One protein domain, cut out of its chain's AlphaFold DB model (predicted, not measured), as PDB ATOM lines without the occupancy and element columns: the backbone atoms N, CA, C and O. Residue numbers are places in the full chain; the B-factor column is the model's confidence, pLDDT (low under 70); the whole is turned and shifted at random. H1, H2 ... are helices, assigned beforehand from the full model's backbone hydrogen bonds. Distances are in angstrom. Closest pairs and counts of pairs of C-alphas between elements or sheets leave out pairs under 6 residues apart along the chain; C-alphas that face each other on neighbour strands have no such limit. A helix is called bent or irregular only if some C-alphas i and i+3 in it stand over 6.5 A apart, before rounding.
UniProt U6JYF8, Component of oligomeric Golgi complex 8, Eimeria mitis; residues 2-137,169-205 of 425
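Overview. This is residues 2 to 137 and 169 to 205 of the 425 residues of the protein "Component of oligomeric Golgi complex 8" of Eimeria mitis (UniProt U6JYF8). What is the shape? Six helices, H1 to H6, run roughly side by side in a flat slab of two triangles, H1, H2, H3 and H4, H5, H6, joined where H3 folds back into H4; short H7 packs on H6. How large is it? The printed part has 173 residues, seven named helices, H1 to H7 in order, and no named strand: all helix. It is only just compact, close to loose, with a radius of gyration of the C-alphas of 18.3 A and spans of 62 by 38 by 19 A.

Along the chain. Where does H1 begin? H1, residues 2 to 20, begins at C-alpha 2 at (-58.436, -16.330, 45.048). Assigned as one helix by its hydrogen bonds, it is bent, C-alphas 9 and 12 being 6.6 A apart, with arms H1a, residues 2 to 9, and H1b, residues 12 to 20. What follows? H2 is residues 24 to 43, 28.8 A; H3 50 to 77, 41.7 A; H4 79 to 105, 36.8 A; H5 110 to 133, 31.9 A; H6 176 to 196, 30.6 A; H7, 201 to 205, ends at (-22.143, -50.048, 50.007).

Arrangement. What touches H3? H1b does, closest C-alphas Pro 12 and Trp 59, 6.8 A; H2 in a hairpin, Met 31 and Gly 63, 7.3 A; H4 in a hairpin, Cys 75 and Gly 82, 4.0 A. What touches H4 besides? H5 does, opposite ways at a shallow tilt of 4 degrees, and H6, the same way at 5 degrees. Are the backbones helical? Every O i to N i+4 pair is within hydrogen-bond range in H1b, H2 and H7, but 3 of 4 in H1a, 21 of 24 in H3, 21 of 23 in H4, 19 of 20 in H5 and 15 of 17 in H6.

Size, cuts and confidence. Is there a cut? Residues 138 to 168 are not printed; C-alphas 137 and 169 are 12.1 A apart. Where is confidence low? Mean pLDDT of the printed part is 73.2, and 74 residues are under 70, among them 45 to 77.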
ATOM      1  N   GLN A   2     -59.062 -16.362  43.705       50.47
ATOM      2  CA  GLN A   2     -58.436 -16.330  45.048       50.47
ATOM      3  C   GLN A   2     -58.982 -17.382  46.039       50.47
ATOM      4  O   GLN A   2     -58.188 -17.982  46.753       50.47
ATOM      5  N   SER A   3     -60.291 -17.680  46.038       54.34
ATOM      6  CA  SER A   3     -60.876 -18.696  46.938       54.34
ATOM      7  C   SER A   3     -60.517 -20.147  46.577       54.34
ATOM      8  O   SER A   3     -60.458 -21.014  47.445       54.34
ATOM      9  N   SER A   4     -60.254 -20.430  45.298       57.97
ATOM     10  CA  SER A   4     -59.843 -21.761  44.826       57.97
ATOM     11  C   SER A   4     -58.381 -22.052  45.175       57.97
ATOM     12  O   SER A   4     -58.033 -23.184  45.495       57.97
ATOM     13  N   VAL A   5     -57.541 -21.012  45.156       58.50
ATOM     14  CA  VAL A   5     -56.122 -21.078  45.529       58.50
ATOM     15  C   VAL A   5     -55.942 -21.108  47.052       58.50
ATOM     16  O   VAL A   5     -55.078 -21.832  47.538       58.50
ATOM     17  N   SER A   6     -56.779 -20.402  47.825       63.34
ATOM     18  CA  SER A   6     -56.736 -20.468  49.294       63.34
ATOM     19  C   SER A   6     -57.064 -21.865  49.821       63.34
ATOM     20  O   SER A   6     -56.378 -22.354  50.710       63.34
ATOM     21  N   GLY A   7     -58.024 -22.565  49.204       63.44
ATOM     22  CA  GLY A   7     -58.323 -23.956  49.554       63.44
ATOM     23  C   GLY A   7     -57.160 -24.924  49.299       63.44
ATOM     24  O   GLY A   7     -57.036 -25.920  50.001       63.44
ATOM     25  N   LEU A   8     -56.274 -24.631  48.339       63.69
ATOM     26  CA  LEU A   8     -55.068 -25.427  48.066       63.69
ATOM     27  C   LEU A   8     -53.943 -25.221  49.087       63.69
ATOM     28  O   LEU A   8     -53.085 -26.092  49.211       63.69
ATOM     29  N   LEU A   9     -53.948 -24.101  49.817       65.06
ATOM     30  CA  LEU A   9     -52.957 -23.798  50.855       65.06
ATOM     31  C   LEU A   9     -53.235 -24.545  52.169       65.06
ATOM     32  O   LEU A   9     -52.292 -24.857  52.898       65.06
ATOM     33  N   ASP A  10     -54.498 -24.883  52.442       71.31
ATOM     34  CA  ASP A  10     -54.912 -25.571  53.675       71.31
ATOM     35  C   ASP A  10     -54.803 -27.096  53.575       71.31
ATOM     36  O   ASP A  10     -54.505 -27.782  54.557       71.31
ATOM     37  N   LEU A  11     -55.001 -27.634  52.375       69.44
ATOM     38  CA  LEU A  11     -54.969 -29.065  52.084       69.44
ATOM     39  C   LEU A  11     -53.651 -29.768  52.516       69.44
ATOM     40  O   LEU A  11     -53.735 -30.849  53.097       69.44
ATOM     41  N   PRO A  12     -52.446 -29.176  52.392       61.03
ATOM     42  CA  PRO A  12     -51.224 -29.771  52.938       61.03
ATOM     43  C   PRO A  12     -51.226 -29.950  54.464       61.03
ATOM     44  O   PRO A  12     -50.627 -30.891  54.986       61.03
ATOM     45  N   SER A  13     -51.877 -29.041  55.198       66.12
ATOM     46  CA  SER A  13     -52.031 -29.163  56.652       66.12
ATOM     47  C   SER A  13     -53.059 -30.236  57.023       66.12
ATOM     48  O   SER A  13     -52.928 -30.883  58.062       66.12
ATOM     49  N   LEU A  14     -54.046 -30.455  56.150       72.06
ATOM     50  CA  LEU A  14     -55.057 -31.496  56.282       72.06
ATOM     51  C   LEU A  14     -54.449 -32.883  56.069       72.06
ATOM     52  O   LEU A  14     -54.641 -33.743  56.921       72.06
ATOM     53  N   VAL A  15     -53.628 -33.059  55.024       62.78
ATOM     54  CA  VAL A  15     -52.844 -34.289  54.805       62.78
ATOM     55  C   VAL A  15     -52.046 -34.621  56.060       62.78
ATOM     56  O   VAL A  15     -52.191 -35.714  56.585       62.78
ATOM     57  N   LEU A  16     -51.296 -33.657  56.610       58.25
ATOM     58  CA  LEU A  16     -50.488 -33.862  57.818       58.25
ATOM     59  C   LEU A  16     -51.329 -34.288  59.039       58.25
ATOM     60  O   LEU A  16     -50.900 -35.128  59.828       58.25
ATOM     61  N   LYS A  17     -52.526 -33.712  59.212       71.25
ATOM     62  CA  LYS A  17     -53.449 -34.090  60.295       71.25
ATOM     63  C   LYS A  17     -54.006 -35.500  60.098       71.25
ATOM     64  O   LYS A  17     -54.045 -36.251  61.069       71.25
ATOM     65  N   CYS A  18     -54.371 -35.870  58.871       61.47
ATOM     66  CA  CYS A  18     -54.802 -37.225  58.525       61.47
ATOM     67  C   CYS A  18     -53.670 -38.241  58.757       61.47
ATOM     68  O   CYS A  18     -53.894 -39.250  59.423       61.47
ATOM     69  N   SER A  19     -52.431 -37.925  58.346       52.47
ATOM     70  CA  SER A  19     -51.253 -38.769  58.604       52.47
ATOM     71  C   SER A  19     -51.022 -38.988  60.096       52.47
ATOM     72  O   SER A  19     -50.835 -40.119  60.538       52.47
ATOM     73  N   ASN A  20     -51.038 -37.909  60.885       59.81
ATOM     74  CA  ASN A  20     -50.794 -37.974  62.328       59.81
ATOM     75  C   ASN A  20     -51.922 -38.700  63.077       59.81
ATOM     76  O   ASN A  20     -51.689 -39.231  64.160       59.81
ATOM     77  N   GLY A  21     -53.128 -38.729  62.503       69.25
ATOM     78  CA  GLY A  21     -54.278 -39.479  63.005       69.25
ATOM     79  C   GLY A  21     -54.349 -40.936  62.536       69.25
ATOM     80  O   GLY A  21     -55.266 -41.640  62.947       69.25
ATOM     81  N   GLY A  22     -53.419 -41.400  61.690       53.91
ATOM     82  CA  GLY A  22     -53.429 -42.757  61.129       53.91
ATOM     83  C   GLY A  22     -54.490 -43.001  60.045       53.91
ATOM     84  O   GLY A  22     -54.745 -44.152  59.700       53.91
ATOM     85  N   LEU A  23     -55.093 -41.935  59.515       65.12
ATOM     86  CA  LEU A  23     -56.113 -41.942  58.461       65.12
ATOM     87  C   LEU A  23     -55.429 -41.817  57.097       65.12
ATOM     88  O   LEU A  23     -55.355 -40.742  56.495       65.12
ATOM     89  N   TYR A  24     -54.774 -42.905  56.691       54.12
ATOM     90  CA  TYR A  24     -53.872 -42.896  55.543       54.12
ATOM     91  C   TYR A  24     -54.605 -42.883  54.198       54.12
ATOM     92  O   TYR A  24     -54.108 -42.243  53.274       54.12
ATOM     93  N   ASP A  25     -55.765 -43.533  54.103       55.81
ATOM     94  CA  ASP A  25     -56.576 -43.570  52.881       55.81
ATOM     95  C   ASP A  25     -57.178 -42.186  52.604       55.81
ATOM     96  O   ASP A  25     -57.068 -41.651  51.504       55.81
ATOM     97  N   GLU A  26     -57.665 -41.517  53.649       71.69
ATOM     98  CA  GLU A  26     -58.194 -40.158  53.574       71.69
ATOM     99  C   GLU A  26     -57.110 -39.144  53.203       71.69
ATOM    100  O   GLU A  26     -57.363 -38.171  52.496       71.69
ATOM    101  N   ALA A  27     -55.876 -39.355  53.658       58.91
ATOM    102  CA  ALA A  27     -54.768 -38.503  53.259       58.91
ATOM    103  C   ALA A  27     -54.403 -38.669  51.772       58.91
ATOM    104  O   ALA A  27     -54.032 -37.685  51.130       58.91
ATOM    105  N   VAL A  28     -54.537 -39.882  51.220       54.41
ATOM    106  CA  VAL A  28     -54.362 -40.153  49.785       54.41
ATOM    107  C   VAL A  28     -55.487 -39.511  48.973       54.41
ATOM    108  O   VAL A  28     -55.194 -38.838  47.986       54.41
ATOM    109  N   ASP A  29     -56.739 -39.608  49.422       69.44
ATOM    110  CA  ASP A  29     -57.879 -38.941  48.778       69.44
ATOM    111  C   ASP A  29     -57.696 -37.415  48.738       69.44
ATOM    112  O   ASP A  29     -57.930 -36.764  47.717       69.44
ATOM    113  N   VAL A  30     -57.200 -36.828  49.832       67.19
ATOM    114  CA  VAL A  30     -56.890 -35.392  49.924       67.19
ATOM    115  C   VAL A  30     -55.744 -35.000  48.982       67.19
ATOM    116  O   VAL A  30     -55.769 -33.905  48.412       67.19
ATOM    117  N   MET A  31     -54.754 -35.877  48.785       58.44
ATOM    118  CA  MET A  31     -53.679 -35.669  47.809       58.44
ATOM    119  C   MET A  31     -54.181 -35.760  46.365       58.44
ATOM    120  O   MET A  31     -53.846 -34.891  45.560       58.44
ATOM    121  N   MET A  32     -55.013 -36.751  46.041       64.56
ATOM    122  CA  MET A  32     -55.624 -36.887  44.714       64.56
ATOM    123  C   MET A  32     -56.508 -35.684  44.372       64.56
ATOM    124  O   MET A  32     -56.418 -35.139  43.273       64.56
ATOM    125  N   LEU A  33     -57.297 -35.208  45.339       73.88
ATOM    126  CA  LEU A  33     -58.125 -34.012  45.191       73.88
ATOM    127  C   LEU A  33     -57.287 -32.752  44.916       73.88
ATOM    128  O   LEU A  33     -57.711 -31.860  44.177       73.88
ATOM    129  N   ALA A  34     -56.106 -32.647  45.527       67.50
ATOM    130  CA  ALA A  34     -55.205 -31.526  45.294       67.50
ATOM    131  C   ALA A  34     -54.594 -31.559  43.892       67.50
ATOM    132  O   ALA A  34     -54.548 -30.518  43.236       67.50
ATOM    133  N   ASP A  35     -54.192 -32.740  43.423       61.16
ATOM    134  CA  ASP A  35     -53.637 -32.943  42.084       61.16
ATOM    135  C   ASP A  35     -54.679 -32.629  40.996       61.16
ATOM    136  O   ASP A  35     -54.430 -31.834  40.086       61.16
ATOM    137  N   GLU A  36     -55.913 -33.117  41.166       72.12
ATOM    138  CA  GLU A  36     -57.038 -32.815  40.274       72.12
ATOM    139  C   GLU A  36     -57.341 -31.307  40.220       72.12
ATOM    140  O   GLU A  36     -57.574 -30.733  39.149       72.12
ATOM    141  N   ARG A  37     -57.270 -30.615  41.365       72.44
ATOM    142  CA  ARG A  37     -57.469 -29.159  41.426       72.44
ATOM    143  C   ARG A  37     -56.329 -28.371  40.791       72.44
ATOM    144  O   ARG A  37     -56.601 -27.365  40.135       72.44
ATOM    145  N   ILE A  38     -55.080 -28.798  40.953       67.38
ATOM    146  CA  ILE A  38     -53.922 -28.168  40.300       67.38
ATOM    147  C   ILE A  38     -54.014 -28.356  38.779       67.38
ATOM    148  O   ILE A  38     -53.847 -27.388  38.031       67.38
ATOM    149  N   ALA A  39     -54.374 -29.556  38.318       66.56
ATOM    150  CA  ALA A  39     -54.601 -29.853  36.906       66.56
ATOM    151  C   ALA A  39     -55.743 -29.004  36.312       66.56
ATOM    152  O   ALA A  39     -55.586 -28.405  35.245       66.56
ATOM    153  N   SER A  40     -56.858 -28.867  37.036       74.25
ATOM    154  CA  SER A  40     -57.989 -28.011  36.651       74.25
ATOM    155  C   SER A  40     -57.606 -26.520  36.569       74.25
ATOM    156  O   SER A  40     -57.996 -25.807  35.637       74.25
ATOM    157  N   LEU A  41     -56.773 -26.034  37.496       69.62
ATOM    158  CA  LEU A  41     -56.271 -24.654  37.480       69.62
ATOM    159  C   LEU A  41     -55.311 -24.382  36.311       69.62
ATOM    160  O   LEU A  41     -55.315 -23.283  35.755       69.62
ATOM    161  N   ARG A  42     -54.531 -25.379  35.878       65.00
ATOM    162  CA  ARG A  42     -53.712 -25.277  34.658       65.00
ATOM    163  C   ARG A  42     -54.563 -25.270  33.393       65.00
ATOM    164  O   ARG A  42     -54.354 -24.419  32.531       65.00
ATOM    165  N   ALA A  43     -55.551 -26.159  33.306       71.62
ATOM    166  CA  ALA A  43     -56.459 -26.239  32.161       71.62
ATOM    167  C   ALA A  43     -57.267 -24.944  31.942       71.62
ATOM    168  O   ALA A  43     -57.649 -24.632  30.819       71.62
ATOM    169  N   SER A  44     -57.476 -24.158  33.002       76.06
ATOM    170  CA  SER A  44     -58.149 -22.852  32.949       76.06
ATOM    171  C   SER A  44     -57.231 -21.668  32.599       76.06
ATOM    172  O   SER A  44     -57.669 -20.521  32.670       76.06
ATOM    173  N   GLY A  45     -55.983 -21.916  32.180       58.00
ATOM    174  CA  GLY A  45     -55.083 -20.884  31.649       58.00
ATOM    175  C   GLY A  45     -54.182 -20.209  32.687       58.00
ATOM    176  O   GLY A  45     -53.550 -19.204  32.372       58.00
ATOM    177  N   CYS A  46     -54.066 -20.753  33.904       59.97
ATOM    178  CA  CYS A  46     -53.137 -20.252  34.932       59.97
ATOM    179  C   CYS A  46     -51.691 -20.763  34.748       59.97
ATOM    180  O   CYS A  46     -50.985 -21.015  35.728       59.97
ATOM    181  N   CYS A  47     -51.250 -20.973  33.508       49.06
ATOM    182  CA  CYS A  47     -49.913 -21.468  33.192       49.06
ATOM    183  C   CYS A  47     -48.874 -20.393  33.567       49.06
ATOM    184  O   CYS A  47     -48.891 -19.306  32.995       49.06
ATOM    185  N   GLY A  48     -47.975 -20.677  34.514       51.97
ATOM    186  CA  GLY A  48     -46.870 -19.772  34.870       51.97
ATOM    187  C   GLY A  48     -47.082 -18.897  36.108       51.97
ATOM    188  O   GLY A  48     -46.376 -17.905  36.274       51.97
ATOM    189  N   MET A  49     -48.029 -19.233  36.994       61.50
ATOM    190  CA  MET A  49     -48.101 -18.595  38.314       61.50
ATOM    191  C   MET A  49     -47.054 -19.205  39.264       61.50
ATOM    192  O   MET A  49     -47.206 -20.371  39.635       61.50
ATOM    193  N   PRO A  50     -46.088 -18.421  39.787       56.41
ATOM    194  CA  PRO A  50     -45.070 -18.913  40.725       56.41
ATOM    195  C   PRO A  50     -45.657 -19.555  41.991       56.41
ATOM    196  O   PRO A  50     -45.014 -20.367  42.648       56.41
ATOM    197  N   LEU A  51     -46.891 -19.183  42.343       52.69
ATOM    198  CA  LEU A  51     -47.635 -19.721  43.478       52.69
ATOM    199  C   LEU A  51     -48.146 -21.151  43.232       52.69
ATOM    200  O   LEU A  51     -48.173 -21.941  44.170       52.69
ATOM    201  N   LEU A  52     -48.538 -21.488  41.998       58.00
ATOM    202  CA  LEU A  52     -48.926 -22.854  41.636       58.00
ATOM    203  C   LEU A  52     -47.697 -23.765  41.618       58.00
ATOM    204  O   LEU A  52     -47.766 -24.853  42.176       58.00
ATOM    205  N   ASP A  53     -46.564 -23.276  41.113       59.19
ATOM    206  CA  ASP A  53     -45.292 -24.011  41.142       59.19
ATOM    207  C   ASP A  53     -44.755 -24.173  42.583       59.19
ATOM    208  O   ASP A  53     -44.209 -25.214  42.947       59.19
ATOM    209  N   PHE A  54     -44.951 -23.167  43.448       57.62
ATOM    210  CA  PHE A  54     -44.626 -23.238  44.880       57.62
ATOM    211  C   PHE A  54     -45.515 -24.232  45.637       57.62
ATOM    212  O   PHE A  54     -45.022 -24.992  46.472       57.62
ATOM    213  N   LEU A  55     -46.820 -24.233  45.354       55.19
ATOM    214  CA  LEU A  55     -47.763 -25.196  45.913       55.19
ATOM    215  C   LEU A  55     -47.406 -26.608  45.450       55.19
ATOM    216  O   LEU A  55     -47.240 -27.480  46.293       55.19
ATOM    217  N   GLU A  56     -47.202 -26.823  44.153       59.84
ATOM    218  CA  GLU A  56     -46.818 -28.117  43.587       59.84
ATOM    219  C   GLU A  56     -45.510 -28.628  44.206       59.84
ATOM    220  O   GLU A  56     -45.461 -29.780  44.609       59.84
ATOM    221  N   MET A  57     -44.508 -27.767  44.432       58.78
ATOM    222  CA  MET A  57     -43.284 -28.116  45.175       58.78
ATOM    223  C   MET A  57     -43.540 -28.475  46.649       58.78
ATOM    224  O   MET A  57     -42.934 -29.415  47.165       58.78
ATOM    225  N   GLN A  58     -44.438 -27.769  47.350       57.59
ATOM    226  CA  GLN A  58     -44.823 -28.137  48.722       57.59
ATOM    227  C   GLN A  58     -45.582 -29.465  48.781       57.59
ATOM    228  O   GLN A  58     -45.404 -30.230  49.730       57.59
ATOM    229  N   TRP A  59     -46.425 -29.728  47.787       57.56
ATOM    230  CA  TRP A  59     -47.162 -30.973  47.622       57.56
ATOM    231  C   TRP A  59     -46.229 -32.126  47.268       57.56
ATOM    232  O   TRP A  59     -46.307 -33.177  47.899       57.56
ATOM    233  N   PHE A  60     -45.264 -31.889  46.381       52.81
ATOM    234  CA  PHE A  60     -44.199 -32.824  46.043       52.81
ATOM    235  C   PHE A  60     -43.386 -33.211  47.279       52.81
ATOM    236  O   PHE A  60     -43.251 -34.388  47.598       52.81
ATOM    237  N   ALA A  61     -42.926 -32.222  48.047       50.12
ATOM    238  CA  ALA A  61     -42.147 -32.438  49.264       50.12
ATOM    239  C   ALA A  61     -42.938 -33.092  50.418       50.12
ATOM    240  O   ALA A  61     -42.333 -33.610  51.360       50.12
ATOM    241  N   ARG A  62     -44.280 -33.061  50.394       51.94
ATOM    242  CA  ARG A  62     -45.146 -33.618  51.455       51.94
ATOM    243  C   ARG A  62     -45.791 -34.953  51.090       51.94
ATOM    244  O   ARG A  62     -45.915 -35.793  51.977       51.94
ATOM    245  N   GLY A  63     -46.109 -35.198  49.819       51.03
ATOM    246  CA  GLY A  63     -46.576 -36.501  49.335       51.03
ATOM    247  C   GLY A  63     -45.550 -37.618  49.550       51.03
ATOM    248  O   GLY A  63     -45.907 -38.765  49.802       51.03
ATOM    249  N   ILE A  64     -44.269 -37.253  49.584       49.50
ATOM    250  CA  ILE A  64     -43.160 -38.163  49.879       49.50
ATOM    251  C   ILE A  64     -43.056 -38.491  51.374       49.50
ATOM    252  O   ILE A  64     -42.843 -39.644  51.730       49.50
ATOM    253  N   ARG A  65     -43.328 -37.538  52.279       47.16
ATOM    254  CA  ARG A  65     -43.392 -37.840  53.727       47.16
ATOM    255  C   ARG A  65     -44.477 -38.871  54.055       47.16
ATOM    256  O   ARG A  65     -44.378 -39.594  55.046       47.16
ATOM    257  N   HIS A  66     -45.515 -38.950  53.223       48.56
ATOM    258  CA  HIS A  66     -46.612 -39.900  53.376       48.56
ATOM    259  C   HIS A  66     -46.227 -41.324  52.950       48.56
ATOM    260  O   HIS A  66     -46.526 -42.287  53.663       48.56
ATOM    261  N   THR A  67     -45.511 -41.467  51.829       48.88
ATOM    262  CA  THR A  67     -44.952 -42.757  51.395       48.88
ATOM    263  C   THR A  67     -43.812 -43.217  52.305       48.88
ATOM    264  O   THR A  67     -43.704 -44.416  52.572       48.88
ATOM    265  N   GLU A  68     -43.032 -42.287  52.864       48.09
ATOM    266  CA  GLU A  68     -42.042 -42.547  53.914       48.09
ATOM    267  C   GLU A  68     -42.698 -43.096  55.196       48.09
ATOM    268  O   GLU A  68     -42.197 -44.076  55.741       48.09
ATOM    269  N   SER A  69     -43.833 -42.541  55.653       48.12
ATOM    270  CA  SER A  69     -44.529 -42.957  56.892       48.12
ATOM    271  C   SER A  69     -45.196 -44.342  56.796       48.12
ATOM    272  O   SER A  69     -44.979 -45.206  57.653       48.12
ATOM    273  N   LEU A  70     -45.940 -44.604  55.713       48.78
ATOM    274  CA  LEU A  70     -46.584 -45.904  55.452       48.78
ATOM    275  C   LEU A  70     -45.558 -47.035  55.272       48.78
ATOM    276  O   LEU A  70     -45.751 -48.147  55.771       48.78
ATOM    277  N   LYS A  71     -44.430 -46.762  54.603       51.72
ATOM    278  CA  LYS A  71     -43.378 -47.764  54.372       51.72
ATOM    279  C   LYS A  71     -42.417 -47.899  55.562       51.72
ATOM    280  O   LYS A  71     -41.892 -48.996  55.764       51.72
ATOM    281  N   LEU A  72     -42.268 -46.879  56.424       52.00
ATOM    282  CA  LEU A  72     -41.619 -47.026  57.741       52.00
ATOM    283  C   LEU A  72     -42.356 -48.063  58.601       52.00
ATOM    284  O   LEU A  72     -41.716 -48.868  59.278       52.00
ATOM    285  N   HIS A  73     -43.693 -48.069  58.548       51.53
ATOM    286  CA  HIS A  73     -44.538 -49.054  59.231       51.53
ATOM    287  C   HIS A  73     -44.302 -50.489  58.725       51.53
ATOM    288  O   HIS A  73     -44.261 -51.427  59.526       51.53
ATOM    289  N   LEU A  74     -44.064 -50.672  57.421       51.78
ATOM    290  CA  LEU A  74     -43.642 -51.962  56.859       51.78
ATOM    291  C   LEU A  74     -42.213 -52.349  57.271       51.78
ATOM    292  O   LEU A  74     -41.994 -53.505  57.636       51.78
ATOM    293  N   CYS A  75     -41.262 -51.407  57.293       53.56
ATOM    294  CA  CYS A  75     -39.889 -51.647  57.770       53.56
ATOM    295  C   CYS A  75     -39.852 -52.065  59.248       53.56
ATOM    296  O   CYS A  75     -39.066 -52.927  59.633       53.56
ATOM    297  N   LEU A  76     -40.744 -51.500  60.069       56.38
ATOM    298  CA  LEU A  76     -40.898 -51.839  61.486       56.38
ATOM    299  C   LEU A  76     -41.317 -53.302  61.710       56.38
ATOM    300  O   LEU A  76     -40.904 -53.898  62.707       56.38
ATOM    301  N   ARG A  77     -42.105 -53.889  60.795       58.09
ATOM    302  CA  ARG A  77     -42.566 -55.287  60.881       58.09
ATOM    303  C   ARG A  77     -41.676 -56.279  60.126       58.09
ATOM    304  O   ARG A  77     -41.463 -57.374  60.634       58.09
ATOM    305  N   PHE A  78     -41.136 -55.909  58.962       73.19
ATOM    306  CA  PHE A  78     -40.325 -56.788  58.113       73.19
ATOM    307  C   PHE A  78     -39.157 -56.018  57.481       73.19
ATOM    308  O   PHE A  78     -39.324 -55.370  56.447       73.19
ATOM    309  N   ALA A  79     -37.963 -56.118  58.078       79.00
ATOM    310  CA  ALA A  79     -36.776 -55.366  57.652       79.00
ATOM    311  C   ALA A  79     -36.427 -55.597  56.169       79.00
ATOM    312  O   ALA A  79     -36.212 -54.639  55.432       79.00
ATOM    313  N   VAL A  80     -36.457 -56.852  55.703       84.06
ATOM    314  CA  VAL A  80     -36.157 -57.199  54.302       84.06
ATOM    315  C   VAL A  80     -37.156 -56.550  53.348       84.06
ATOM    316  O   VAL A  80     -36.765 -55.774  52.480       84.06
ATOM    317  N   SER A  81     -38.453 -56.824  53.517       80.62
ATOM    318  CA  SER A  81     -39.504 -56.282  52.647       80.62
ATOM    319  C   SER A  81     -39.542 -54.755  52.674       80.62
ATOM    320  O   SER A  81     -39.748 -54.128  51.638       80.62
ATOM    321  N   GLY A  82     -39.290 -54.157  53.840       82.25
ATOM    322  CA  GLY A  82     -39.203 -52.715  54.016       82.25
ATOM    323  C   GLY A  82     -38.052 -52.082  53.236       82.25
ATOM    324  O   GLY A  82     -38.283 -51.166  52.450       82.25
ATOM    325  N   LEU A  83     -36.829 -52.607  53.381       88.25
ATOM    326  CA  LEU A  83     -35.657 -52.112  52.652       88.25
ATOM    327  C   LEU A  83     -35.798 -52.297  51.135       88.25
ATOM    328  O   LEU A  83     -35.443 -51.396  50.372       88.25
ATOM    329  N   ARG A  84     -36.382 -53.419  50.693       88.75
ATOM    330  CA  ARG A  84     -36.701 -53.650  49.275       88.75
ATOM    331  C   ARG A  84     -37.698 -52.615  48.745       88.75
ATOM    332  O   ARG A  84     -37.455 -51.981  47.720       88.75
ATOM    333  N   ALA A  85     -38.790 -52.381  49.474       82.44
ATOM    334  CA  ALA A  85     -39.800 -51.391  49.102       82.44
ATOM    335  C   ALA A  85     -39.258 -49.951  49.103       82.44
ATOM    336  O   ALA A  85     -39.666 -49.144  48.267       82.44
ATOM    337  N   ALA A  86     -38.342 -49.625  50.020       85.50
ATOM    338  CA  ALA A  86     -37.678 -48.327  50.075       85.50
ATOM    339  C   ALA A  86     -36.703 -48.127  48.901       85.50
ATOM    340  O   ALA A  86     -36.684 -47.061  48.289       85.50
ATOM    341  N   SER A  87     -35.952 -49.166  48.521       89.31
ATOM    342  CA  SER A  87     -35.099 -49.127  47.327       89.31
ATOM    343  C   SER A  87     -35.916 -48.943  46.043       89.31
ATOM    344  O   SER A  87     -35.513 -48.200  45.148       89.31
ATOM    345  N   GLU A  88     -37.075 -49.597  45.942       86.75
ATOM    346  CA  GLU A  88     -37.988 -49.435  44.806       86.75
ATOM    347  C   GLU A  88     -38.655 -48.053  44.771       86.75
ATOM    348  O   GLU A  88     -38.759 -47.466  43.697       86.75
ATOM    349  N   LEU A  89     -39.020 -47.488  45.930       84.69
ATOM    350  CA  LEU A  89     -39.516 -46.107  46.045       84.69
ATOM    351  C   LEU A  89     -38.507 -45.113  45.459       84.69
ATOM    352  O   LEU A  89     -38.884 -44.240  44.678       84.69
ATOM    353  N   LEU A  90     -37.221 -45.267  45.800       87.19
ATOM    354  CA  LEU A  90     -36.177 -44.459  45.184       87.19
ATOM    355  C   LEU A  90     -36.194 -44.659  43.665       87.19
ATOM    356  O   LEU A  90     -36.357 -43.704  42.906       87.19
ATOM    357  N   ARG A  91     -36.039 -45.910  43.215       91.62
ATOM    358  CA  ARG A  91     -35.855 -46.260  41.800       91.62
ATOM    359  C   ARG A  91     -37.006 -45.816  40.898       91.62
ATOM    360  O   ARG A  91     -36.743 -45.473  39.747       91.62
ATOM    361  N   VAL A  92     -38.245 -45.890  41.373       86.19
ATOM    362  CA  VAL A  92     -39.444 -45.618  40.573       86.19
ATOM    363  C   VAL A  92     -39.944 -44.208  40.848       86.19
ATOM    364  O   VAL A  92     -39.844 -43.352  39.974       86.19
ATOM    365  N   ASP A  93     -40.419 -43.945  42.062       80.94
ATOM    366  CA  ASP A  93     -41.189 -42.736  42.364       80.94
ATOM    367  C   ASP A  93     -40.291 -41.492  42.440       80.94
ATOM    368  O   ASP A  93     -40.537 -40.489  41.762       80.94
ATOM    369  N   VAL A  94     -39.196 -41.566  43.206       83.62
ATOM    370  CA  VAL A  94     -38.249 -40.444  43.366       83.62
ATOM    371  C   VAL A  94     -37.504 -40.167  42.059       83.62
ATOM    372  O   VAL A  94     -37.322 -39.009  41.675       83.62
ATOM    373  N   LEU A  95     -37.111 -41.210  41.325       87.56
ATOM    374  CA  LEU A  95     -36.464 -41.035  40.027       87.56
ATOM    375  C   LEU A  95     -37.410 -40.426  38.987       87.56
ATOM    376  O   LEU A  95     -37.013 -39.493  38.288       87.56
ATOM    377  N   GLN A  96     -38.642 -40.931  38.871       83.56
ATOM    378  CA  GLN A  96     -39.614 -40.413  37.907       83.56
ATOM    379  C   GLN A  96     -39.938 -38.948  38.193       83.56
ATOM    380  O   GLN A  96     -39.972 -38.128  37.277       83.56
ATOM    381  N   THR A  97     -40.077 -38.607  39.469       80.25
ATOM    382  CA  THR A  97     -40.205 -37.229  39.942       80.25
ATOM    383  C   THR A  97     -39.064 -36.348  39.449       80.25
ATOM    384  O   THR A  97     -39.298 -35.296  38.859       80.25
ATOM    385  N   ALA A  98     -37.820 -36.779  39.655       81.62
ATOM    386  CA  ALA A  98     -36.647 -36.013  39.257       81.62
ATOM    387  C   ALA A  98     -36.545 -35.847  37.732       81.62
ATOM    388  O   ALA A  98     -36.126 -34.796  37.244       81.62
ATOM    389  N   ILE A  99     -36.956 -36.867  36.971       83.31
ATOM    390  CA  ILE A  99     -37.042 -36.808  35.507       83.31
ATOM    391  C   ILE A  99     -38.114 -35.802  35.072       83.31
ATOM    392  O   ILE A  99     -37.832 -34.958  34.222       83.31
ATOM    393  N   ASN A 100     -39.306 -35.847  35.672       75.56
ATOM    394  CA  ASN A 100     -40.394 -34.913  35.376       75.56
ATOM    395  C   ASN A 100     -39.994 -33.473  35.713       75.56
ATOM    396  O   ASN A 100     -40.188 -32.573  34.900       75.56
ATOM    397  N   TYR A 101     -39.353 -33.263  36.865       78.62
ATOM    398  CA  TYR A 101     -38.812 -31.963  37.250       78.62
ATOM    399  C   TYR A 101     -37.829 -31.439  36.199       78.62
ATOM    400  O   TYR A 101     -37.964 -30.315  35.720       78.62
ATOM    401  N   ARG A 102     -36.866 -32.268  35.771       81.69
ATOM    402  CA  ARG A 102     -35.920 -31.898  34.707       81.69
ATOM    403  C   ARG A 102     -36.610 -31.585  33.382       81.69
ATOM    404  O   ARG A 102     -36.150 -30.694  32.679       81.69
ATOM    405  N   ALA A 103     -37.678 -32.299  33.038       75.56
ATOM    406  CA  ALA A 103     -38.437 -32.040  31.819       75.56
ATOM    407  C   ALA A 103     -39.157 -30.680  31.863       75.56
ATOM    408  O   ALA A 103     -39.222 -30.001  30.842       75.56
ATOM    409  N   ILE A 104     -39.649 -30.267  33.036       70.50
ATOM    410  CA  ILE A 104     -40.350 -28.988  33.234       70.50
ATOM    411  C   ILE A 104     -39.363 -27.814  33.304       70.50
ATOM    412  O   ILE A 104     -39.560 -26.799  32.641       70.50
ATOM    413  N   PHE A 105     -38.295 -27.945  34.094       75.69
ATOM    414  CA  PHE A 105     -37.382 -26.838  34.418       75.69
ATOM    415  C   PHE A 105     -36.075 -26.844  33.607       75.69
ATOM    416  O   PHE A 105     -35.229 -25.965  33.771       75.69
ATOM    417  N   GLY A 106     -35.879 -27.829  32.728       73.12
ATOM    418  CA  GLY A 106     -34.788 -27.885  31.750       73.12
ATOM    419  C   GLY A 106     -33.388 -28.187  32.303       73.12
ATOM    420  O   GLY A 106     -32.470 -28.410  31.516       73.12
ATOM    421  N   SER A 107     -33.180 -28.221  33.624       77.50
ATOM    422  CA  SER A 107     -31.879 -28.545  34.231       77.50
ATOM    423  C   SER A 107     -32.001 -29.146  35.638       77.50
ATOM    424  O   SER A 107     -33.039 -29.043  36.288       77.50
ATOM    425  N   THR A 108     -30.938 -29.811  36.107       75.38
ATOM    426  CA  THR A 108     -30.730 -30.060  37.546       75.38
ATOM    427  C   THR A 108     -30.190 -28.793  38.179       75.38
ATOM    428  O   THR A 108     -29.009 -28.484  38.017       75.38
ATOM    429  N   ASP A 109     -31.053 -28.074  38.881       80.44
ATOM    430  CA  ASP A 109     -30.672 -26.927  39.687       80.44
ATOM    431  C   ASP A 109     -30.333 -27.352  41.130       80.44
ATOM    432  O   ASP A 109     -30.491 -28.511  41.530       80.44
ATOM    433  N   GLY A 110     -29.877 -26.396  41.943       77.62
ATOM    434  CA  GLY A 110     -29.543 -26.659  43.344       77.62
ATOM    435  C   GLY A 110     -30.730 -27.152  44.181       77.62
ATOM    436  O   GLY A 110     -30.517 -27.837  45.180       77.62
ATOM    437  N   ARG A 111     -31.975 -26.856  43.778       78.88
ATOM    438  CA  ARG A 111     -33.184 -27.277  44.500       78.88
ATOM    439  C   ARG A 111     -33.455 -28.760  44.295       78.88
ATOM    440  O   ARG A 111     -33.637 -29.474  45.280       78.88
ATOM    441  N   LEU A 112     -33.417 -29.232  43.047       78.75
ATOM    442  CA  LEU A 112     -33.559 -30.656  42.749       78.75
ATOM    443  C   LEU A 112     -32.418 -31.465  43.375       78.75
ATOM    444  O   LEU A 112     -32.665 -32.526  43.945       78.75
ATOM    445  N   SER A 113     -31.180 -30.963  43.319       85.12
ATOM    446  CA  SER A 113     -30.033 -31.624  43.953       85.12
ATOM    447  C   SER A 113     -30.173 -31.725  45.474       85.12
ATOM    448  O   SER A 113     -29.912 -32.793  46.025       85.12
ATOM    449  N   ALA A 114     -30.608 -30.656  46.151       81.12
ATOM    450  CA  ALA A 114     -30.835 -30.674  47.597       81.12
ATOM    451  C   ALA A 114     -31.944 -31.662  47.983       81.12
ATOM    452  O   ALA A 114     -31.758 -32.474  48.886       81.12
ATOM    453  N   TRP A 115     -33.061 -31.660  47.251       83.94
ATOM    454  CA  TRP A 115     -34.150 -32.602  47.492       83.94
ATOM    455  C   TRP A 115     -33.721 -34.058  47.241       83.94
ATOM    456  O   TRP A 115     -33.961 -34.917  48.086       83.94
ATOM    457  N   LEU A 116     -33.006 -34.351  46.147       86.50
ATOM    458  CA  LEU A 116     -32.456 -35.691  45.893       86.50
ATOM    459  C   LEU A 116     -31.503 -36.141  47.010       86.50
ATOM    460  O   LEU A 116     -31.528 -37.307  47.404       86.50
ATOM    461  N   ALA A 117     -30.685 -35.226  47.534       87.56
ATOM    462  CA  ALA A 117     -29.793 -35.514  48.650       87.56
ATOM    463  C   ALA A 117     -30.569 -35.867  49.929       87.56
ATOM    464  O   ALA A 117     -30.190 -36.815  50.611       87.56
ATOM    465  N   GLU A 118     -31.676 -35.178  50.230       83.94
ATOM    466  CA  GLU A 118     -32.545 -35.522  51.364       83.94
ATOM    467  C   GLU A 118     -33.152 -36.925  51.222       83.94
ATOM    468  O   GLU A 118     -33.133 -37.700  52.180       83.94
ATOM    469  N   GLN A 119     -33.621 -37.281  50.023       86.06
ATOM    470  CA  GLN A 119     -34.207 -38.597  49.740       86.06
ATOM    471  C   GLN A 119     -33.186 -39.731  49.888       86.06
ATOM    472  O   GLN A 119     -33.444 -40.754  50.527       86.06
ATOM    473  N   VAL A 120     -31.987 -39.532  49.342       90.50
ATOM    474  CA  VAL A 120     -30.875 -40.473  49.501       90.50
ATOM    475  C   VAL A 120     -30.457 -40.585  50.967       90.50
ATOM    476  O   VAL A 120     -30.248 -41.690  51.461       90.50
ATOM    477  N   HIS A 121     -30.356 -39.462  51.678       88.25
ATOM    478  CA  HIS A 121     -29.967 -39.438  53.088       88.25
ATOM    479  C   HIS A 121     -30.960 -40.182  53.976       88.25
ATOM    480  O   HIS A 121     -30.553 -40.948  54.850       88.25
ATOM    481  N   TRP A 122     -32.262 -40.003  53.737       88.00
ATOM    482  CA  TRP A 122     -33.308 -40.777  54.403       88.00
ATOM    483  C   TRP A 122     -33.102 -42.282  54.199       88.00
ATOM    484  O   TRP A 122     -33.106 -43.044  55.168       88.00
ATOM    485  N   PHE A 123     -32.856 -42.703  52.958       89.38
ATOM    486  CA  PHE A 123     -32.667 -44.112  52.631       89.38
ATOM    487  C   PHE A 123     -31.400 -44.704  53.263       89.38
ATOM    488  O   PHE A 123     -31.447 -45.798  53.823       89.38
ATOM    489  N   VAL A 124     -30.279 -43.978  53.235       90.38
ATOM    490  CA  VAL A 124     -29.030 -44.402  53.891       90.38
ATOM    491  C   VAL A 124     -29.229 -44.530  55.401       90.38
ATOM    492  O   VAL A 124     -28.873 -45.551  55.982       90.38
ATOM    493  N   LYS A 125     -29.895 -43.561  56.041       86.81
ATOM    494  CA  LYS A 125     -30.244 -43.659  57.467       86.81
ATOM    495  C   LYS A 125     -31.135 -44.858  57.773       86.81
ATOM    496  O   LYS A 125     -31.008 -45.453  58.843       86.81
ATOM    497  N   LEU A 126     -32.050 -45.201  56.870       86.19
ATOM    498  CA  LEU A 126     -32.894 -46.381  57.012       86.19
ATOM    499  C   LEU A 126     -32.066 -47.671  56.919       86.19
ATOM    500  O   LEU A 126     -32.249 -48.552  57.758       86.19
ATOM    501  N   LEU A 127     -31.131 -47.760  55.965       89.12
ATOM    502  CA  LEU A 127     -30.182 -48.874  55.870       89.12
ATOM    503  C   LEU A 127     -29.367 -49.016  57.158       89.12
ATOM    504  O   LEU A 127     -29.358 -50.092  57.746       89.12
ATOM    505  N   ASP A 128     -28.750 -47.934  57.639       86.75
ATOM    506  CA  ASP A 128     -27.946 -47.950  58.868       86.75
ATOM    507  C   ASP A 128     -28.771 -48.376  60.088       86.75
ATOM    508  O   ASP A 128     -28.321 -49.158  60.928       86.75
ATOM    509  N   LYS A 129     -30.010 -47.891  60.192       83.69
ATOM    510  CA  LYS A 129     -30.899 -48.220  61.307       83.69
ATOM    511  C   LYS A 129     -31.301 -49.694  61.308       83.69
ATOM    512  O   LYS A 129     -31.269 -50.331  62.361       83.69
ATOM    513  N   GLU A 130     -31.721 -50.224  60.161       84.56
ATOM    514  CA  GLU A 130     -32.217 -51.600  60.062       84.56
ATOM    515  C   GLU A 130     -31.089 -52.636  60.049       84.56
ATOM    516  O   GLU A 130     -31.269 -53.726  60.593       84.56
ATOM    517  N   LEU A 131     -29.933 -52.300  59.469       85.06
ATOM    518  CA  LEU A 131     -28.796 -53.211  59.371       85.06
ATOM    519  C   LEU A 131     -27.843 -53.103  60.564       85.06
ATOM    520  O   LEU A 131     -27.425 -54.144  61.049       85.06
ATOM    521  N   LEU A 132     -27.503 -51.910  61.067       80.88
ATOM    522  CA  LEU A 132     -26.434 -51.744  62.071       80.88
ATOM    523  C   LEU A 132     -26.947 -51.450  63.489       80.88
ATOM    524  O   LEU A 132     -26.519 -52.078  64.453       80.88
ATOM    525  N   GLN A 133     -27.884 -50.510  63.646       73.75
ATOM    526  CA  GLN A 133     -28.312 -50.074  64.988       73.75
ATOM    527  C   GLN A 133     -29.204 -51.104  65.689       73.75
ATOM    528  O   GLN A 133     -29.113 -51.301  66.898       73.75
ATOM    529  N   ARG A 134     -30.087 -51.769  64.939       65.62
ATOM    530  CA  ARG A 134     -31.031 -52.760  65.488       65.62
ATOM    531  C   ARG A 134     -30.435 -54.141  65.728       65.62
ATOM    532  O   ARG A 134     -31.099 -54.987  66.320       65.62
ATOM    533  N   THR A 135     -29.226 -54.372  65.247       58.19
ATOM    534  CA  THR A 135     -28.459 -55.609  65.420       58.19
ATOM    535  C   THR A 135     -27.433 -55.500  66.543       58.19
ATOM    536  O   THR A 135     -26.641 -56.418  66.712       58.19
ATOM    537  N   GLU A 136     -27.464 -54.407  67.322       61.34
ATOM    538  CA  GLU A 136     -26.521 -54.135  68.417       61.34
ATOM    539  C   GLU A 136     -25.050 -54.137  67.959       61.34
ATOM    540  O   GLU A 136     -24.142 -54.302  68.769       61.34
ATOM    541  N   ILE A 137     -24.795 -53.883  66.668       58.94
ATOM    542  CA  ILE A 137     -23.449 -53.682  66.117       58.94
ATOM    543  C   ILE A 137     -23.010 -52.260  66.498       58.94
ATOM    544  O   ILE A 137     -22.941 -51.354  65.670       58.94
ATOM    545  N   VAL A 169     -28.525 -64.917  71.168       50.81
ATOM    546  CA  VAL A 169     -27.669 -64.301  70.158       50.81
ATOM    547  C   VAL A 169     -28.468 -63.151  69.544       50.81
ATOM    548  O   VAL A 169     -29.646 -63.374  69.224       50.81
ATOM    549  N   PRO A 170     -27.892 -61.943  69.389       54.16
ATOM    550  CA  PRO A 170     -28.542 -60.869  68.654       54.16
ATOM    551  C   PRO A 170     -28.954 -61.422  67.292       54.16
ATOM    552  O   PRO A 170     -28.119 -61.765  66.455       54.16
ATOM    553  N   LYS A 171     -30.259 -61.628  67.092       64.00
ATOM    554  CA  LYS A 171     -30.753 -62.218  65.851       64.00
ATOM    555  C   LYS A 171     -30.613 -61.161  64.775       64.00
ATOM    556  O   LYS A 171     -31.414 -60.227  64.710       64.00
ATOM    557  N   PHE A 172     -29.608 -61.328  63.926       69.25
ATOM    558  CA  PHE A 172     -29.532 -60.608  62.669       69.25
ATOM    559  C   PHE A 172     -30.867 -60.771  61.941       69.25
ATOM    560  O   PHE A 172     -31.294 -61.879  61.620       69.25
ATOM    561  N   ARG A 173     -31.574 -59.653  61.750       73.88
ATOM    562  CA  ARG A 173     -32.919 -59.655  61.156       73.88
ATOM    563  C   ARG A 173     -32.910 -59.971  59.661       73.88
ATOM    564  O   ARG A 173     -33.966 -60.259  59.107       73.88
ATOM    565  N   VAL A 174     -31.748 -59.868  59.019       82.31
ATOM    566  CA  VAL A 174     -31.563 -60.018  57.577       82.31
ATOM    567  C   VAL A 174     -30.484 -61.076  57.344       82.31
ATOM    568  O   VAL A 174     -29.334 -60.891  57.724       82.31
ATOM    569  N   GLY A 175     -30.852 -62.204  56.734       86.19
ATOM    570  CA  GLY A 175     -29.878 -63.220  56.322       86.19
ATOM    571  C   GLY A 175     -29.008 -62.741  55.154       86.19
ATOM    572  O   GLY A 175     -29.391 -61.816  54.438       86.19
ATOM    573  N   LEU A 176     -27.859 -63.385  54.917       87.75
ATOM    574  CA  LEU A 176     -26.931 -63.006  53.836       87.75
ATOM    575  C   LEU A 176     -27.577 -63.112  52.445       87.75
ATOM    576  O   LEU A 176     -27.410 -62.213  51.625       87.75
ATOM    577  N   LEU A 177     -28.398 -64.137  52.201       88.06
ATOM    578  CA  LEU A 177     -29.154 -64.268  50.949       88.06
ATOM    579  C   LEU A 177     -30.154 -63.114  50.725       88.06
ATOM    580  O   LEU A 177     -30.274 -62.559  49.624       88.06
ATOM    581  N   ASP A 178     -30.867 -62.713  51.781       89.81
ATOM    582  CA  ASP A 178     -31.779 -61.572  51.719       89.81
ATOM    583  C   ASP A 178     -31.018 -60.264  51.518       89.81
ATOM    584  O   ASP A 178     -31.448 -59.428  50.716       89.81
ATOM    585  N   LEU A 179     -29.870 -60.124  52.184       91.38
ATOM    586  CA  LEU A 179     -28.961 -58.997  52.042       91.38
ATOM    587  C   LEU A 179     -28.446 -58.870  50.608       91.38
ATOM    588  O   LEU A 179     -28.502 -57.779  50.053       91.38
ATOM    589  N   ALA A 180     -28.031 -59.970  49.973       90.25
ATOM    590  CA  ALA A 180     -27.596 -59.982  48.576       90.25
ATOM    591  C   ALA A 180     -28.700 -59.477  47.634       90.25
ATOM    592  O   ALA A 180     -28.443 -58.743  46.674       90.25
ATOM    593  N   THR A 181     -29.953 -59.827  47.929       90.94
ATOM    594  CA  THR A 181     -31.106 -59.349  47.161       90.94
ATOM    595  C   THR A 181     -31.346 -57.854  47.373       90.94
ATOM    596  O   THR A 181     -31.583 -57.137  46.401       90.94
ATOM    597  N   ILE A 182     -31.252 -57.367  48.616       92.44
ATOM    598  CA  ILE A 182     -31.373 -55.934  48.929       92.44
ATOM    599  C   ILE A 182     -30.238 -55.156  48.250       92.44
ATOM    600  O   ILE A 182     -30.510 -54.196  47.536       92.44
ATOM    601  N   LEU A 183     -28.987 -55.604  48.382       93.25
ATOM    602  CA  LEU A 183     -27.814 -54.997  47.751       93.25
ATOM    603  C   LEU A 183     -28.001 -54.860  46.235       93.25
ATOM    604  O   LEU A 183     -27.753 -53.792  45.674       93.25
ATOM    605  N   ARG A 184     -28.498 -55.909  45.566       92.75
ATOM    606  CA  ARG A 184     -28.781 -55.879  44.122       92.75
ATOM    607  C   ARG A 184     -29.835 -54.829  43.764       92.75
ATOM    608  O   ARG A 184     -29.676 -54.114  42.771       92.75
ATOM    609  N   GLN A 185     -30.899 -54.713  44.558       92.19
ATOM    610  CA  GLN A 185     -31.939 -53.703  44.344       92.19
ATOM    611  C   GLN A 185     -31.409 -52.286  44.567       92.19
ATOM    612  O   GLN A 185     -31.642 -51.417  43.727       92.19
ATOM    613  N   VAL A 186     -30.611 -52.076  45.614       94.31
ATOM    614  CA  VAL A 186     -29.968 -50.787  45.898       94.31
ATOM    615  C   VAL A 186     -29.000 -50.398  44.789       94.31
ATOM    616  O   VAL A 186     -29.015 -49.257  44.330       94.31
ATOM    617  N   HIS A 187     -28.206 -51.343  44.289       94.19
ATOM    618  CA  HIS A 187     -27.329 -51.116  43.142       94.19
ATOM    619  C   HIS A 187     -28.121 -50.736  41.883       94.19
ATOM    620  O   HIS A 187     -27.739 -49.822  41.148       94.19
ATOM    621  N   THR A 188     -29.252 -51.403  41.645       94.44
ATOM    622  CA  THR A 188     -30.142 -51.106  40.514       94.44
ATOM    623  C   THR A 188     -30.742 -49.704  40.643       94.44
ATOM    624  O   THR A 188     -30.698 -48.930  39.683       94.44
ATOM    625  N   ALA A 189     -31.229 -49.337  41.833       93.44
ATOM    626  CA  ALA A 189     -31.720 -47.995  42.128       93.44
ATOM    627  C   ALA A 189     -30.623 -46.946  41.898       93.44
ATOM    628  O   ALA A 189     -30.814 -46.004  41.132       93.44
ATOM    629  N   ALA A 190     -29.434 -47.151  42.459       94.50
ATOM    630  CA  ALA A 190     -28.324 -46.218  42.310       94.50
ATOM    631  C   ALA A 190     -27.845 -46.069  40.860       94.50
ATOM    632  O   ALA A 190     -27.503 -44.969  40.426       94.50
ATOM    633  N   THR A 191     -27.859 -47.150  40.080       94.69
ATOM    634  CA  THR A 191     -27.536 -47.101  38.648       94.69
ATOM    635  C   THR A 191     -28.563 -46.270  37.882       94.69
ATOM    636  O   THR A 191     -28.186 -45.463  37.031       94.69
ATOM    637  N   ALA A 192     -29.850 -46.396  38.214       93.00
ATOM    638  CA  ALA A 192     -30.909 -45.606  37.595       93.00
ATOM    639  C   ALA A 192     -30.794 -44.104  37.934       93.00
ATOM    640  O   ALA A 192     -30.991 -43.258  37.059       93.00
ATOM    641  N   PHE A 193     -30.372 -43.763  39.158       92.94
ATOM    642  CA  PHE A 193     -30.161 -42.376  39.607       92.94
ATOM    643  C   PHE A 193     -29.015 -41.652  38.896       92.94
ATOM    644  O   PHE A 193     -29.000 -40.419  38.851       92.94
ATOM    645  N   ARG A 194     -28.115 -42.380  38.221       91.94
ATOM    646  CA  ARG A 194     -27.107 -41.762  37.342       91.94
ATOM    647  C   ARG A 194     -27.748 -40.904  36.247       91.94
ATOM    648  O   ARG A 194     -27.162 -39.904  35.844       91.94
ATOM    649  N   ARG A 195     -28.977 -41.227  35.815       89.19
ATOM    650  CA  ARG A 195     -29.739 -40.435  34.826       89.19
ATOM    651  C   ARG A 195     -30.036 -39.016  35.310       89.19
ATOM    652  O   ARG A 195     -30.158 -38.116  34.486       89.19
ATOM    653  N   VAL A 196     -30.107 -38.810  36.625       88.81
ATOM    654  CA  VAL A 196     -30.310 -37.503  37.272       88.81
ATOM    655  C   VAL A 196     -29.041 -36.986  37.955       88.81
ATOM    656  O   VAL A 196     -29.117 -36.088  38.783       88.81
ATOM    657  N   GLN A 197     -27.868 -37.524  37.579       90.00
ATOM    658  CA  GLN A 197     -26.547 -37.153  38.112       90.00
ATOM    659  C   GLN A 197     -26.413 -37.321  39.637       90.00
ATOM    660  O   GLN A 197     -25.620 -36.638  40.280       90.00
ATOM    661  N   CYS A 198     -27.166 -38.254  40.224       89.50
ATOM    662  CA  CYS A 198     -27.087 -38.571  41.645       89.50
ATOM    663  C   CYS A 198     -26.342 -39.902  41.848       89.50
ATOM    664  O   CYS A 198     -26.745 -40.938  41.314       89.50
ATOM    665  N   TYR A 199     -25.247 -39.874  42.614       92.00
ATOM    666  CA  TYR A 199     -24.372 -41.024  42.863       92.00
ATOM    667  C   TYR A 199     -24.318 -41.335  44.360       92.00
ATOM    668  O   TYR A 199     -23.567 -40.706  45.096       92.00
ATOM    669  N   PHE A 200     -25.101 -42.317  44.812       92.50
ATOM    670  CA  PHE A 200     -25.190 -42.650  46.243       92.50
ATOM    671  C   PHE A 200     -24.730 -44.064  46.612       92.50
ATOM    672  O   PHE A 200     -24.575 -44.365  47.794       92.50
ATOM    673  N   PHE A 201     -24.486 -44.932  45.623       93.75
ATOM    674  CA  PHE A 201     -24.112 -46.326  45.885       93.75
ATOM    675  C   PHE A 201     -22.897 -46.487  46.811       93.75
ATOM    676  O   PHE A 201     -22.989 -47.326  47.699       93.75
ATOM    677  N   PRO A 202     -21.803 -45.702  46.687       91.44
ATOM    678  CA  PRO A 202     -20.643 -45.869  47.566       91.44
ATOM    679  C   PRO A 202     -20.979 -45.730  49.054       91.44
ATOM    680  O   PRO A 202     -20.471 -46.488  49.869       91.44
ATOM    681  N   VAL A 203     -21.876 -44.804  49.403       89.12
ATOM    682  CA  VAL A 203     -22.291 -44.586  50.796       89.12
ATOM    683  C   VAL A 203     -23.122 -45.765  51.300       89.12
ATOM    684  O   VAL A 203     -22.879 -46.257  52.393       89.12
ATOM    685  N   ALA A 204     -24.057 -46.262  50.485       90.75
ATOM    686  CA  ALA A 204     -24.859 -47.427  50.847       90.75
ATOM    687  C   ALA A 204     -24.013 -48.711  50.942       90.75
ATOM    688  O   ALA A 204     -24.229 -49.518  51.843       90.75
ATOM    689  N   ALA A 205     -23.041 -48.893  50.039       90.38
ATOM    690  CA  ALA A 205     -22.143 -50.048  50.007       90.38
ATOM    691  C   ALA A 205     -21.370 -50.206  51.324       90.38
ATOM    692  O   ALA A 205     -21.312 -51.308  51.854       90.38
TER     693      ALA A 205